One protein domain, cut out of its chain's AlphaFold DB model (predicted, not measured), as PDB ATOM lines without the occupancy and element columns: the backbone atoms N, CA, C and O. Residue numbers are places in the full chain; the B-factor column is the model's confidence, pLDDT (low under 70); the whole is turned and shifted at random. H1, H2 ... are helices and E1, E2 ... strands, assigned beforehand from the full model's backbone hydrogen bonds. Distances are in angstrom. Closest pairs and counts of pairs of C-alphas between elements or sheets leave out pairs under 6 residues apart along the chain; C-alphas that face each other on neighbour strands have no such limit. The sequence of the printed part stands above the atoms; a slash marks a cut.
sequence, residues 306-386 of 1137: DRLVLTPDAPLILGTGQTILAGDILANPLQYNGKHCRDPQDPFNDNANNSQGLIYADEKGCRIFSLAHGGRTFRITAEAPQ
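This is residues 306 to 386 of the 1137 residues of an uncharacterized protein of Halomonas sp. (UniProt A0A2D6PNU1). A three-stranded sheet, E3, E4 and E5, forms a wall with two short helices, H1 and H2, over one face, and a small strand hairpin, E1 and E2, lies beyond H1 on that same side, apart from the wall. The other face of the wall has no named element over it, and the long stretch of residues 337 to 356 leads from H2 to E3. The printed part has 81 residues with two named helices and five named strands in the order E1, E2, H1, H2, E3, E4, E5; both sheets are antiparallel, the larger in the order E3, E4, E5, and the class is mixed, with under half of the residues in named elements. It is compact, with a radius of gyration of the C-alphas of 11.6 A, and spans 34 by 26 by 21 A.

E1 is residues 315 to 317, beginning at C-alpha 315 at (-13.902, -2.628, 12.162), and E2 is residues 323 to 325. H1 is residues 326 to 331, 9.0 A long, and H2 is residues 333 to 336. E3 is residues 357 to 362, 15.6 A, with C-alpha 357 at (-11.920, -13.714, 19.527). E4 is residues 365 to 370, 15.8 A, and E5 is residues 376 to 380, 13.1 A, ending at C-alpha 380 at (-13.329, -12.584, 6.418).

E3, E4 and E5 form a meander, each strand the antiparallel neighbour of the one before. In the hairpin E3 and E4, N 360 and O 367 are 2.8 A apart, within hydrogen-bond range. In the hairpin E4 and E5, N 378 and O 368 are 2.8 A apart, also within range. H1 and H2 are on the same face of this sheet. H1, at a height of 9.2 A over the sheet, is over E4, but only just, as 2 of its C-alphas fall on E5; at 33 degrees on the local plane it runs only just slantwise to E4. The closest C-alphas of H1 and E4, those of Leu 330 and Cys 366, are 6.6 A apart. H2 is over E3 at a height of 7.7 A, and their closest C-alphas, of Pro 333 and Ala 361, are 5.2 A apart. H1 and H2 are close but not clearly touching, with C-alphas of Ile 329 and Tyr 336 at 5.8 A. In the hairpin E1 and E2, N 316 and O 324 are 2.8 A apart, within hydrogen-bond range; both strands are apart from E3, E4 and E5. In H1 every O i to N i+4 pair is within range; H2 is too short for such a pair.

The C-alphas farthest apart, of Ala 352 and Gln 386, are 37.1 A apart. The printed part has no cut. The link from H2 to E3, 20 residues, is long, and the others are tight. Mean pLDDT of the printed part is 76.2; residues 348 to 356, 363 to 364, 371 to 375 and 382 to 386 are under 70.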
ATOM      1  N   ASP A 306     -24.883 -10.841  10.951       75.62
ATOM      2  CA  ASP A 306     -25.950 -11.845  11.095       75.62
ATOM      3  C   ASP A 306     -25.640 -13.126  10.296       75.62
ATOM      4  O   ASP A 306     -26.001 -14.225  10.719       75.62
ATOM      5  N   ARG A 307     -24.922 -12.994   9.172       77.12
ATOM      6  CA  ARG A 307     -24.449 -14.101   8.324       77.12
ATOM      7  C   ARG A 307     -23.097 -14.684   8.766       77.12
ATOM      8  O   ARG A 307     -22.589 -15.586   8.103       77.12
ATOM      9  N   LEU A 308     -22.512 -14.206   9.871       84.56
ATOM     10  CA  LEU A 308     -21.166 -14.575  10.340       84.56
ATOM     11  C   LEU A 308     -20.067 -14.317   9.286       84.56
ATOM     12  O   LEU A 308     -19.091 -15.066   9.171       84.56
ATOM     13  N   VAL A 309     -20.222 -13.243   8.511       86.62
ATOM     14  CA  VAL A 309     -19.262 -12.779   7.504       86.62
ATOM     15  C   VAL A 309     -18.801 -11.367   7.857       86.62
ATOM     16  O   VAL A 309     -19.586 -10.522   8.278       86.62
ATOM     17  N   LEU A 310     -17.511 -11.105   7.688       86.06
ATOM     18  CA  LEU A 310     -16.897  -9.798   7.871       86.06
ATOM     19  C   LEU A 310     -16.383  -9.315   6.521       86.06
ATOM     20  O   LEU A 310     -15.533  -9.958   5.902       86.06
ATOM     21  N   THR A 311     -16.915  -8.184   6.073       82.94
ATOM     22  CA  THR A 311     -16.438  -7.479   4.884       82.94
ATOM     23  C   THR A 311     -15.155  -6.707   5.204       82.94
ATOM     24  O   THR A 311     -14.905  -6.415   6.378       82.94
ATOM     25  N   PRO A 312     -14.323  -6.355   4.207       84.81
ATOM     26  CA  PRO A 312     -13.028  -5.715   4.453       84.81
ATOM     27  C   PRO A 312     -13.103  -4.404   5.251       84.81
ATOM     28  O   PRO A 312     -12.163  -4.072   5.964       84.81
ATOM     29  N   ASP A 313     -14.218  -3.682   5.174       81.12
ATOM     30  CA  ASP A 313     -14.496  -2.433   5.889       81.12
ATOM     31  C   ASP A 313     -15.015  -2.632   7.326       81.12
ATOM     32  O   ASP A 313     -15.210  -1.658   8.053       81.12
ATOM     33  N   ALA A 314     -15.241  -3.874   7.769       83.88
ATOM     34  CA  ALA A 314     -15.721  -4.153   9.116       83.88
ATOM     35  C   ALA A 314     -14.631  -3.838  10.160       83.88
ATOM     36  O   ALA A 314     -13.563  -4.459  10.126       83.88
ATOM     37  N   PRO A 315     -14.874  -2.924  11.123       85.19
ATOM     38  CA  PRO A 315     -13.902  -2.628  12.162       85.19
ATOM     39  C   PRO A 315     -13.905  -3.717  13.239       85.19
ATOM     40  O   PRO A 315     -14.954  -4.205  13.669       85.19
ATOM     41  N   LEU A 316     -12.707  -4.059  13.695       87.50
ATOM     42  CA  LEU A 316     -12.404  -5.075  14.692       87.50
ATOM     43  C   LEU A 316     -11.510  -4.469  15.768       87.50
ATOM     44  O   LEU A 316     -10.532  -3.793  15.466       87.50
ATOM     45  N   ILE A 317     -11.815  -4.746  17.031       85.12
ATOM     46  CA  ILE A 317     -11.016  -4.268  18.161       85.12
ATOM     47  C   ILE A 317     -10.093  -5.406  18.591       85.12
ATOM     48  O   ILE A 317     -10.562  -6.437  19.067       85.12
ATOM     49  N   LEU A 318      -8.785  -5.245  18.412       83.31
ATOM     50  CA  LEU A 318      -7.785  -6.193  18.896       83.31
ATOM     51  C   LEU A 318      -7.778  -6.244  20.429       83.31
ATOM     52  O   LEU A 318      -8.199  -5.305  21.105       83.31
ATOM     53  N   GLY A 319      -7.233  -7.323  20.992       70.12
ATOM     54  CA  GLY A 319      -7.090  -7.490  22.442       70.12
ATOM     55  C   GLY A 319      -6.257  -6.388  23.111       70.12
ATOM     56  O   GLY A 319      -6.387  -6.157  24.308       70.12
ATOM     57  N   THR A 320      -5.450  -5.658  22.332       70.38
ATOM     58  CA  THR A 320      -4.685  -4.473  22.760       70.38
ATOM     59  C   THR A 320      -5.534  -3.201  22.891       70.38
ATOM     60  O   THR A 320      -5.027  -2.180  23.341       70.38
ATOM     61  N   GLY A 321      -6.802  -3.228  22.468       71.50
ATOM     62  CA  GLY A 321      -7.679  -2.057  22.372       71.50
ATOM     63  C   GLY A 321      -7.563  -1.288  21.050       71.50
ATOM     64  O   GLY A 321      -8.379  -0.407  20.790       71.50
ATOM     65  N   GLN A 322      -6.602  -1.636  20.189       82.00
ATOM     66  CA  GLN A 322      -6.464  -1.036  18.861       82.00
ATOM     67  C   GLN A 322      -7.616  -1.465  17.946       82.00
ATOM     68  O   GLN A 322      -7.915  -2.654  17.847       82.00
ATOM     69  N   THR A 323      -8.224  -0.515  17.233       86.81
ATOM     70  CA  THR A 323      -9.200  -0.818  16.175       86.81
ATOM     71  C   THR A 323      -8.481  -0.974  14.834       86.81
ATOM     72  O   THR A 323      -7.703  -0.102  14.457       86.81
ATOM     73  N   ILE A 324      -8.737  -2.080  14.138       90.00
ATOM     74  CA  ILE A 324      -8.264  -2.389  12.779       90.00
ATOM     75  C   ILE A 324      -9.462  -2.700  11.878       90.00
ATOM     76  O   ILE A 324     -10.563  -2.922  12.381       90.00
ATOM     77  N   LEU A 325      -9.268  -2.764  10.566       90.88
ATOM     78  CA  LEU A 325     -10.273  -3.264   9.629       90.88
ATOM     79  C   LEU A 325     -10.050  -4.750   9.333       90.88
ATOM     80  O   LEU A 325      -8.924  -5.246   9.345       90.88
ATOM     81  N   ALA A 326     -11.116  -5.488   9.019       89.19
ATOM     82  CA  ALA A 326     -10.990  -6.887   8.611       89.19
ATOM     83  C   ALA A 326     -10.158  -7.041   7.321       89.19
ATOM     84  O   ALA A 326      -9.449  -8.033   7.153       89.19
ATOM     85  N   GLY A 327     -10.168  -6.031   6.445       87.19
ATOM     86  CA  GLY A 327      -9.309  -5.948   5.265       87.19
ATOM     87  C   GLY A 327      -7.816  -5.884   5.593       87.19
ATOM     88  O   GLY A 327      -7.015  -6.438   4.845       87.19
ATOM     89  N   ASP A 328      -7.431  -5.319   6.742       89.19
ATOM     90  CA  ASP A 328      -6.026  -5.282   7.171       89.19
ATOM     91  C   ASP A 328      -5.492  -6.693   7.449       89.19
ATOM     92  O   ASP A 328      -4.319  -6.981   7.195       89.19
ATOM     93  N   ILE A 329      -6.370  -7.591   7.919       90.94
ATOM     94  CA  ILE A 329      -6.068  -9.010   8.144       90.94
ATOM     95  C   ILE A 329      -5.866  -9.726   6.806       90.94
ATOM     96  O   ILE A 329      -4.923 -10.500   6.680       90.94
ATOM     97  N   LEU A 330      -6.706  -9.444   5.803       87.44
ATOM     98  CA  LEU A 330      -6.544  -9.993   4.450       87.44
ATOM     99  C   LEU A 330      -5.255  -9.502   3.781       87.44
ATOM    100  O   LEU A 330      -4.580 -10.281   3.117       87.44
ATOM    101  N   ALA A 331      -4.918  -8.223   3.962       86.06
ATOM    102  CA  ALA A 331      -3.726  -7.618   3.380       86.06
ATOM    103  C   ALA A 331      -2.433  -8.100   4.056       86.06
ATOM    104  O   ALA A 331      -1.406  -8.221   3.393       86.06
ATOM    105  N   ASN A 332      -2.479  -8.413   5.358       85.56
ATOM    106  CA  ASN A 332      -1.310  -8.858   6.120       85.56
ATOM    107  C   ASN A 332      -1.591 -10.128   6.964       85.56
ATOM    108  O   ASN A 332      -1.452 -10.090   8.192       85.56
ATOM    109  N   PRO A 333      -1.932 -11.281   6.350       83.00
ATOM    110  CA  PRO A 333      -2.393 -12.487   7.056       83.00
ATOM    111  C   PRO A 333      -1.442 -12.956   8.163       83.00
ATOM    112  O   PRO A 333      -1.852 -13.188   9.301       83.00
ATOM    113  N   LEU A 334      -0.141 -13.012   7.862       78.75
ATOM    114  CA  LEU A 334       0.889 -13.466   8.802       78.75
ATOM    115  C   LEU A 334       1.040 -12.545  10.022       78.75
ATOM    116  O   LEU A 334       1.373 -13.016  11.106       78.75
ATOM    117  N   GLN A 335       0.772 -11.245   9.871       84.69
ATOM    118  CA  GLN A 335       0.886 -10.273  10.960       84.69
ATOM    119  C   GLN A 335      -0.234 -10.434  11.997       84.69
ATOM    120  O   GLN A 335      -0.048 -10.089  13.170       84.69
ATOM    121  N   TYR A 336      -1.409 -10.896  11.564       83.62
ATOM    122  CA  TYR A 336      -2.613 -10.964  12.392       83.62
ATOM    123  C   TYR A 336      -2.999 -12.387  12.802       83.62
ATOM    124  O   TYR A 336      -3.746 -12.543  13.770       83.62
ATOM    125  N   ASN A 337      -2.465 -13.417  12.138       85.00
ATOM    126  CA  ASN A 337      -2.683 -14.808  12.517       85.00
ATOM    127  C   ASN A 337      -2.297 -15.061  13.988       85.00
ATOM    128  O   ASN A 337      -1.204 -14.713  14.434       85.00
ATOM    129  N   GLY A 338      -3.201 -15.669  14.752       72.25
ATOM    130  CA  GLY A 338      -3.016 -15.990  16.166       72.25
ATOM    131  C   GLY A 338      -3.183 -14.817  17.137       72.25
ATOM    132  O   GLY A 338      -3.004 -15.019  18.338       72.25
ATOM    133  N   LYS A 339      -3.528 -13.605  16.674       83.12
ATOM    134  CA  LYS A 339      -3.822 -12.472  17.568       83.12
ATOM    135  C   LYS A 339      -5.234 -12.553  18.144       83.12
ATOM    136  O   LYS A 339      -6.174 -12.991  17.482       83.12
ATOM    137  N   HIS A 340      -5.379 -12.071  19.375       81.94
ATOM    138  CA  HIS A 340      -6.672 -11.944  20.038       81.94
ATOM    139  C   HIS A 340      -7.410 -10.667  19.621       81.94
ATOM    140  O   HIS A 340      -6.790  -9.623  19.398       81.94
ATOM    141  N   CYS A 341      -8.737 -10.736  19.578       83.12
ATOM    142  CA  CYS A 341      -9.637  -9.604  19.370       83.12
ATOM    143  C   CYS A 341     -10.905  -9.732  20.226       83.12
ATOM    144  O   CYS A 341     -11.146 -10.753  20.870       83.12
ATOM    145  N   ARG A 342     -11.720  -8.680  20.262       83.12
ATOM    146  CA  ARG A 342     -13.069  -8.720  20.836       83.12
ATOM    147  C   ARG A 342     -14.015  -9.503  19.929       83.12
ATOM    148  O   ARG A 342     -13.740  -9.679  18.743       83.12
ATOM    149  N   ASP A 343     -15.131  -9.964  20.491       81.75
ATOM    150  CA  ASP A 343     -16.183 -10.593  19.694       81.75
ATOM    151  C   ASP A 343     -16.705  -9.597  18.631       81.75
ATOM    152  O   ASP A 343     -17.034  -8.463  18.985       81.75
ATOM    153  N   PRO A 344     -16.766  -9.970  17.337       82.88
ATOM    154  CA  PRO A 344     -17.230  -9.060  16.285       82.88
ATOM    155  C   PRO A 344     -18.712  -8.659  16.384       82.88
ATOM    156  O   PRO A 344     -19.100  -7.615  15.859       82.88
ATOM    157  N   GLN A 345     -19.545  -9.487  17.017       77.56
ATOM    158  CA  GLN A 345     -20.984  -9.294  17.162       77.56
ATOM    159  C   GLN A 345     -21.360  -8.591  18.480       77.56
ATOM    160  O   GLN A 345     -22.306  -7.808  18.474       77.56
ATOM    161  N   ASP A 346     -20.606  -8.814  19.559       73.88
ATOM    162  CA  ASP A 346     -20.771  -8.219  20.894       73.88
ATOM    163  C   ASP A 346     -19.434  -7.655  21.445       73.88
ATOM    164  O   ASP A 346     -18.882  -8.143  22.439       73.88
ATOM    165  N   PRO A 347     -18.861  -6.616  20.804       70.81
ATOM    166  CA  PRO A 347     -17.525  -6.097  21.129       70.81
ATOM    167  C   PRO A 347     -17.445  -5.318  22.453       70.81
ATOM    168  O   PRO A 347     -16.356  -4.894  22.856       70.81
ATOM    169  N   PHE A 348     -18.574  -5.090  23.124       68.00
ATOM    170  CA  PHE A 348     -18.665  -4.304  24.358       68.00
ATOM    171  C   PHE A 348     -19.368  -5.058  25.488       68.00
ATOM    172  O   PHE A 348     -19.868  -4.436  26.422       68.00
ATOM    173  N   ASN A 349     -19.403  -6.388  25.412       63.94
ATOM    174  CA  ASN A 349     -19.903  -7.220  26.495       63.94
ATOM    175  C   ASN A 349     -19.216  -6.862  27.832       63.94
ATOM    176  O   ASN A 349     -17.997  -6.704  27.888       63.94
ATOM    177  N   ASP A 350     -19.991  -6.787  28.920       45.53
ATOM    178  CA  ASP A 350     -19.537  -6.404  30.269       45.53
ATOM    179  C   ASP A 350     -18.499  -7.370  30.888       45.53
ATOM    180  O   ASP A 350     -17.936  -7.102  31.956       45.53
ATOM    181  N   ASN A 351     -18.222  -8.503  30.237       47.12
ATOM    182  CA  ASN A 351     -17.152  -9.415  30.621       47.12
ATOM    183  C   ASN A 351     -15.776  -8.833  30.257       47.12
ATOM    184  O   ASN A 351     -15.313  -8.953  29.127       47.12
ATOM    185  N   ALA A 352     -15.092  -8.278  31.264       40.69
ATOM    186  CA  ALA A 352     -13.840  -7.510  31.191       40.69
ATOM    187  C   ALA A 352     -12.635  -8.156  30.463       40.69
ATOM    188  O   ALA A 352     -11.604  -7.502  30.308       40.69
ATOM    189  N   ASN A 353     -12.729  -9.407  29.999       49.38
ATOM    190  CA  ASN A 353     -11.687 -10.022  29.180       49.38
ATOM    191  C   ASN A 353     -11.978  -9.756  27.693       49.38
ATOM    192  O   ASN A 353     -12.602 -10.560  27.001       49.38
ATOM    193  N   ASN A 354     -11.522  -8.592  27.227       54.50
ATOM    194  CA  ASN A 354     -11.696  -8.010  25.885       54.50
ATOM    195  C   ASN A 354     -10.982  -8.784  24.740       54.50
ATOM    196  O   ASN A 354     -10.576  -8.189  23.745       54.50
ATOM    197  N   SER A 355     -10.810 -10.101  24.874       57.41
ATOM    198  CA  SER A 355     -10.018 -10.961  23.978       57.41
ATOM    199  C   SER A 355     -10.704 -12.312  23.725       57.41
ATOM    200  O   SER A 355     -10.076 -13.368  23.800       57.41
ATOM    201  N   GLN A 356     -12.020 -12.298  23.486       68.31
ATOM    202  CA  GLN A 356     -12.822 -13.515  23.277       68.31
ATOM    203  C   GLN A 356     -12.698 -14.091  21.857       68.31
ATOM    204  O   GLN A 356     -13.010 -15.258  21.650       68.31
ATOM    205  N   GLY A 357     -12.222 -13.304  20.893       75.56
ATOM    206  CA  GLY A 357     -11.920 -13.714  19.527       75.56
ATOM    207  C   GLY A 357     -10.455 -14.097  19.333       75.56
ATOM    208  O   GLY A 357      -9.558 -13.487  19.915       75.56
ATOM    209  N   LEU A 358     -10.210 -15.092  18.482       82.62
ATOM    210  CA  LEU A 358      -8.892 -15.466  17.979       82.62
ATOM    211  C   LEU A 358      -8.899 -15.413  16.449       82.62
ATOM    212  O   LEU A 358      -9.732 -16.049  15.800       82.62
ATOM    213  N   ILE A 359      -7.971 -14.649  15.881       86.50
ATOM    214  CA  ILE A 359      -7.815 -14.506  14.435       86.50
ATOM    215  C   ILE A 359      -7.021 -15.705  13.908       86.50
ATOM    216  O   ILE A 359      -5.928 -15.994  14.389       86.50
ATOM    217  N   TYR A 360      -7.554 -16.378  12.895       84.44
ATOM    218  CA  TYR A 360      -6.860 -17.389  12.108       84.44
ATOM    219  C   TYR A 360      -6.717 -16.883  10.682       84.44
ATOM    220  O   TYR A 360      -7.712 -16.595  10.026       84.44
ATOM    221  N   ALA A 361      -5.491 -16.800  10.201       81.94
ATOM    222  CA  ALA A 361      -5.177 -16.461   8.826       81.94
ATOM    223  C   ALA A 361      -4.171 -17.504   8.324       81.94
ATOM    224  O   ALA A 361      -2.959 -17.308   8.384       81.94
ATOM    225  N   ASP A 362      -4.714 -18.666   7.955       77.50
ATOM    226  CA  ASP A 362      -3.990 -19.874   7.548       77.50
ATOM    227  C   ASP A 362      -4.428 -20.326   6.138       77.50
ATOM    228  O   ASP A 362      -5.209 -19.645   5.473       77.50
ATOM    229  N   GLU A 363      -3.948 -21.484   5.673       66.06
ATOM    230  CA  GLU A 363      -4.287 -22.063   4.356       66.06
ATOM    231  C   GLU A 363      -5.796 -22.291   4.146       66.06
ATOM    232  O   GLU A 363      -6.257 -22.429   3.015       66.06
ATOM    233  N   LYS A 364      -6.595 -22.302   5.224       60.97
ATOM    234  CA  LYS A 364      -8.060 -22.426   5.177       60.97
ATOM    235  C   LYS A 364      -8.762 -21.059   5.118       60.97
ATOM    236  O   LYS A 364      -9.988 -21.000   5.231       60.97
ATOM    237  N   GLY A 365      -8.008 -19.969   4.960       79.62
ATOM    238  CA  GLY A 365      -8.486 -18.593   4.820       79.62
ATOM    239  C   GLY A 365      -8.496 -17.778   6.119       79.62
ATOM    240  O   GLY A 365      -8.248 -18.291   7.213       79.62
ATOM    241  N   CYS A 366      -8.815 -16.484   5.994       87.25
ATOM    242  CA  CYS A 366      -8.908 -15.548   7.117       87.25
ATOM    243  C   CYS A 366     -10.266 -15.663   7.829       87.25
ATOM    244  O   CYS A 366     -11.327 -15.480   7.233       87.25
ATOM    245  N   ARG A 367     -10.251 -15.962   9.127       92.19
ATOM    246  CA  ARG A 367     -11.440 -16.132   9.970       92.19
ATOM    247  C   ARG A 367     -11.165 -15.697  11.406       92.19
ATOM    248  O   ARG A 367     -10.024 -15.681  11.852       92.19
ATOM    249  N   ILE A 368     -12.218 -15.406  12.155       88.50
ATOM    250  CA  ILE A 368     -12.162 -15.127  13.591       88.50
ATOM    251  C   ILE A 368     -12.996 -16.175  14.300       88.50
ATOM    252  O   ILE A 368     -14.184 -16.305  14.024       88.50
ATOM    253  N   PHE A 369     -12.389 -16.916  15.218       84.12
ATOM    254  CA  PHE A 369     -13.125 -17.784  16.123       84.12
ATOM    255  C   PHE A 369     -13.386 -17.038  17.425       84.12
ATOM    256  O   PHE A 369     -12.454 -16.765  18.177       84.12
ATOM    257  N   SER A 370     -14.642 -16.697  17.683       79.12
ATOM    258  CA  SER A 370     -15.066 -16.145  18.961       79.12
ATOM    259  C   SER A 370     -15.479 -17.249  19.919       79.12
ATOM    260  O   SER A 370     -16.283 -18.107  19.569       79.12
ATOM    261  N   LEU A 371     -14.952 -17.195  21.138       66.50
ATOM    262  CA  LEU A 371     -15.319 -18.036  22.276       66.50
ATOM    263  C   LEU A 371     -16.612 -17.564  22.962       66.50
ATOM    264  O   LEU A 371     -17.111 -18.256  23.854       66.50
ATOM    265  N   ALA A 372     -17.156 -16.410  22.563       64.25
ATOM    266  CA  ALA A 372     -18.437 -15.916  23.046       64.25
ATOM    267  C   ALA A 372     -19.599 -16.780  22.523       64.25
ATOM    268  O   ALA A 372     -19.503 -17.439  21.485       64.25
ATOM    269  N   HIS A 373     -20.724 -16.762  23.244       64.06
ATOM    270  CA  HIS A 373     -21.999 -17.352  22.805       64.06
ATOM    271  C   HIS A 373     -21.914 -18.828  22.356       64.06
ATOM    272  O   HIS A 373     -22.617 -19.235  21.429       64.06
ATOM    273  N   GLY A 374     -21.039 -19.619  22.987       53.22
ATOM    274  CA  GLY A 374     -20.872 -21.049  22.698       53.22
ATOM    275  C   GLY A 374     -19.893 -21.389  21.567       53.22
ATOM    276  O   GLY A 374     -19.758 -22.566  21.238       53.22
ATOM    277  N   GLY A 375     -19.177 -20.406  21.010       62.88
ATOM    278  CA  GLY A 375     -18.208 -20.623  19.935       62.88
ATOM    279  C   GLY A 375     -18.787 -20.316  18.552       62.88
ATOM    280  O   GLY A 375     -19.653 -21.043  18.071       62.88
ATOM    281  N   ARG A 376     -18.307 -19.263  17.881       75.38
ATOM    282  CA  ARG A 376     -18.738 -18.874  16.522       75.38
ATOM    283  C   ARG A 376     -17.546 -18.516  15.648       75.38
ATOM    284  O   ARG A 376     -16.606 -17.883  16.112       75.38
ATOM    285  N   THR A 377     -17.608 -18.878  14.369       84.25
ATOM    286  CA  THR A 377     -16.567 -18.530  13.393       84.25
ATOM    287  C   THR A 377     -17.089 -17.484  12.422       84.25
ATOM    288  O   THR A 377     -17.998 -17.773  11.648       84.25
ATOM    289  N   PHE A 378     -16.475 -16.304  12.420       87.12
ATOM    290  CA  PHE A 378     -16.712 -15.254  11.438       87.12
ATOM    291  C   PHE A 378     -15.704 -15.392  10.298       87.12
ATOM    292  O   PHE A 378     -14.499 -15.403  10.548       87.12
ATOM    293  N   ARG A 379     -16.158 -15.511   9.049       90.50
ATOM    294  CA  ARG A 379     -15.252 -15.545   7.886       90.50
ATOM    295  C   ARG A 379     -14.966 -14.133   7.396       90.50
ATOM    296  O   ARG A 379     -15.892 -13.336   7.306       90.50
ATOM    297  N   ILE A 380     -13.717 -13.848   7.046       87.44
ATOM    298  CA  ILE A 380     -13.329 -12.584   6.418       87.44
ATOM    299  C   ILE A 380     -13.213 -12.832   4.912       87.44
ATOM    300  O   ILE A 380     -12.429 -13.683   4.492       87.44
ATOM    301  N   THR A 381     -14.007 -12.130   4.103       81.69
ATOM    302  CA  THR A 381     -14.036 -12.309   2.640       81.69
ATOM    303  C   THR A 381     -13.561 -11.052   1.917       81.69
ATOM    304  O   THR A 381     -13.780  -9.940   2.390       81.69
ATOM    305  N   ALA A 382     -12.899 -11.229   0.766       68.38
ATOM    306  CA  ALA A 382     -12.416 -10.119  -0.064       68.38
ATOM    307  C   ALA A 382     -13.559  -9.373  -0.778       68.38
ATOM    308  O   ALA A 382     -13.444  -8.182  -1.054       68.38
ATOM    309  N   GLU A 383     -14.678 -10.058  -1.020       58.28
ATOM    310  CA  GLU A 383     -15.881  -9.499  -1.634       58.28
ATOM    311  C   GLU A 383     -17.070  -9.618  -0.674       58.28
ATOM    312  O   GLU A 383     -17.194 -10.594   0.077       58.28
ATOM    313  N   ALA A 384     -17.954  -8.615  -0.689       49.16
ATOM    314  CA  ALA A 384     -19.275  -8.745  -0.082       49.16
ATOM    315  C   ALA A 384     -20.087  -9.789  -0.877       49.16
ATOM    316  O   ALA A 384     -19.929  -9.851  -2.096       49.16
ATOM    317  N   PRO A 385     -20.963 -10.591  -0.244       48.53
ATOM    318  CA  PRO A 385     -21.830 -11.520  -0.970       48.53
ATOM    319  C   PRO A 385     -22.564 -10.797  -2.114       48.53
ATOM    320  O   PRO A 385     -23.103  -9.716  -1.873       48.53
ATOM    321  N   GLN A 386     -22.613 -11.370  -3.327       43.69
ATOM    322  CA  GLN A 386     -23.239 -10.738  -4.512       43.69
ATOM    323  C   GLN A 386     -24.686 -10.263  -4.253       43.69
ATOM    324  O   GLN A 386     -25.106  -9.232  -4.769       43.69
TER     325      GLN A 386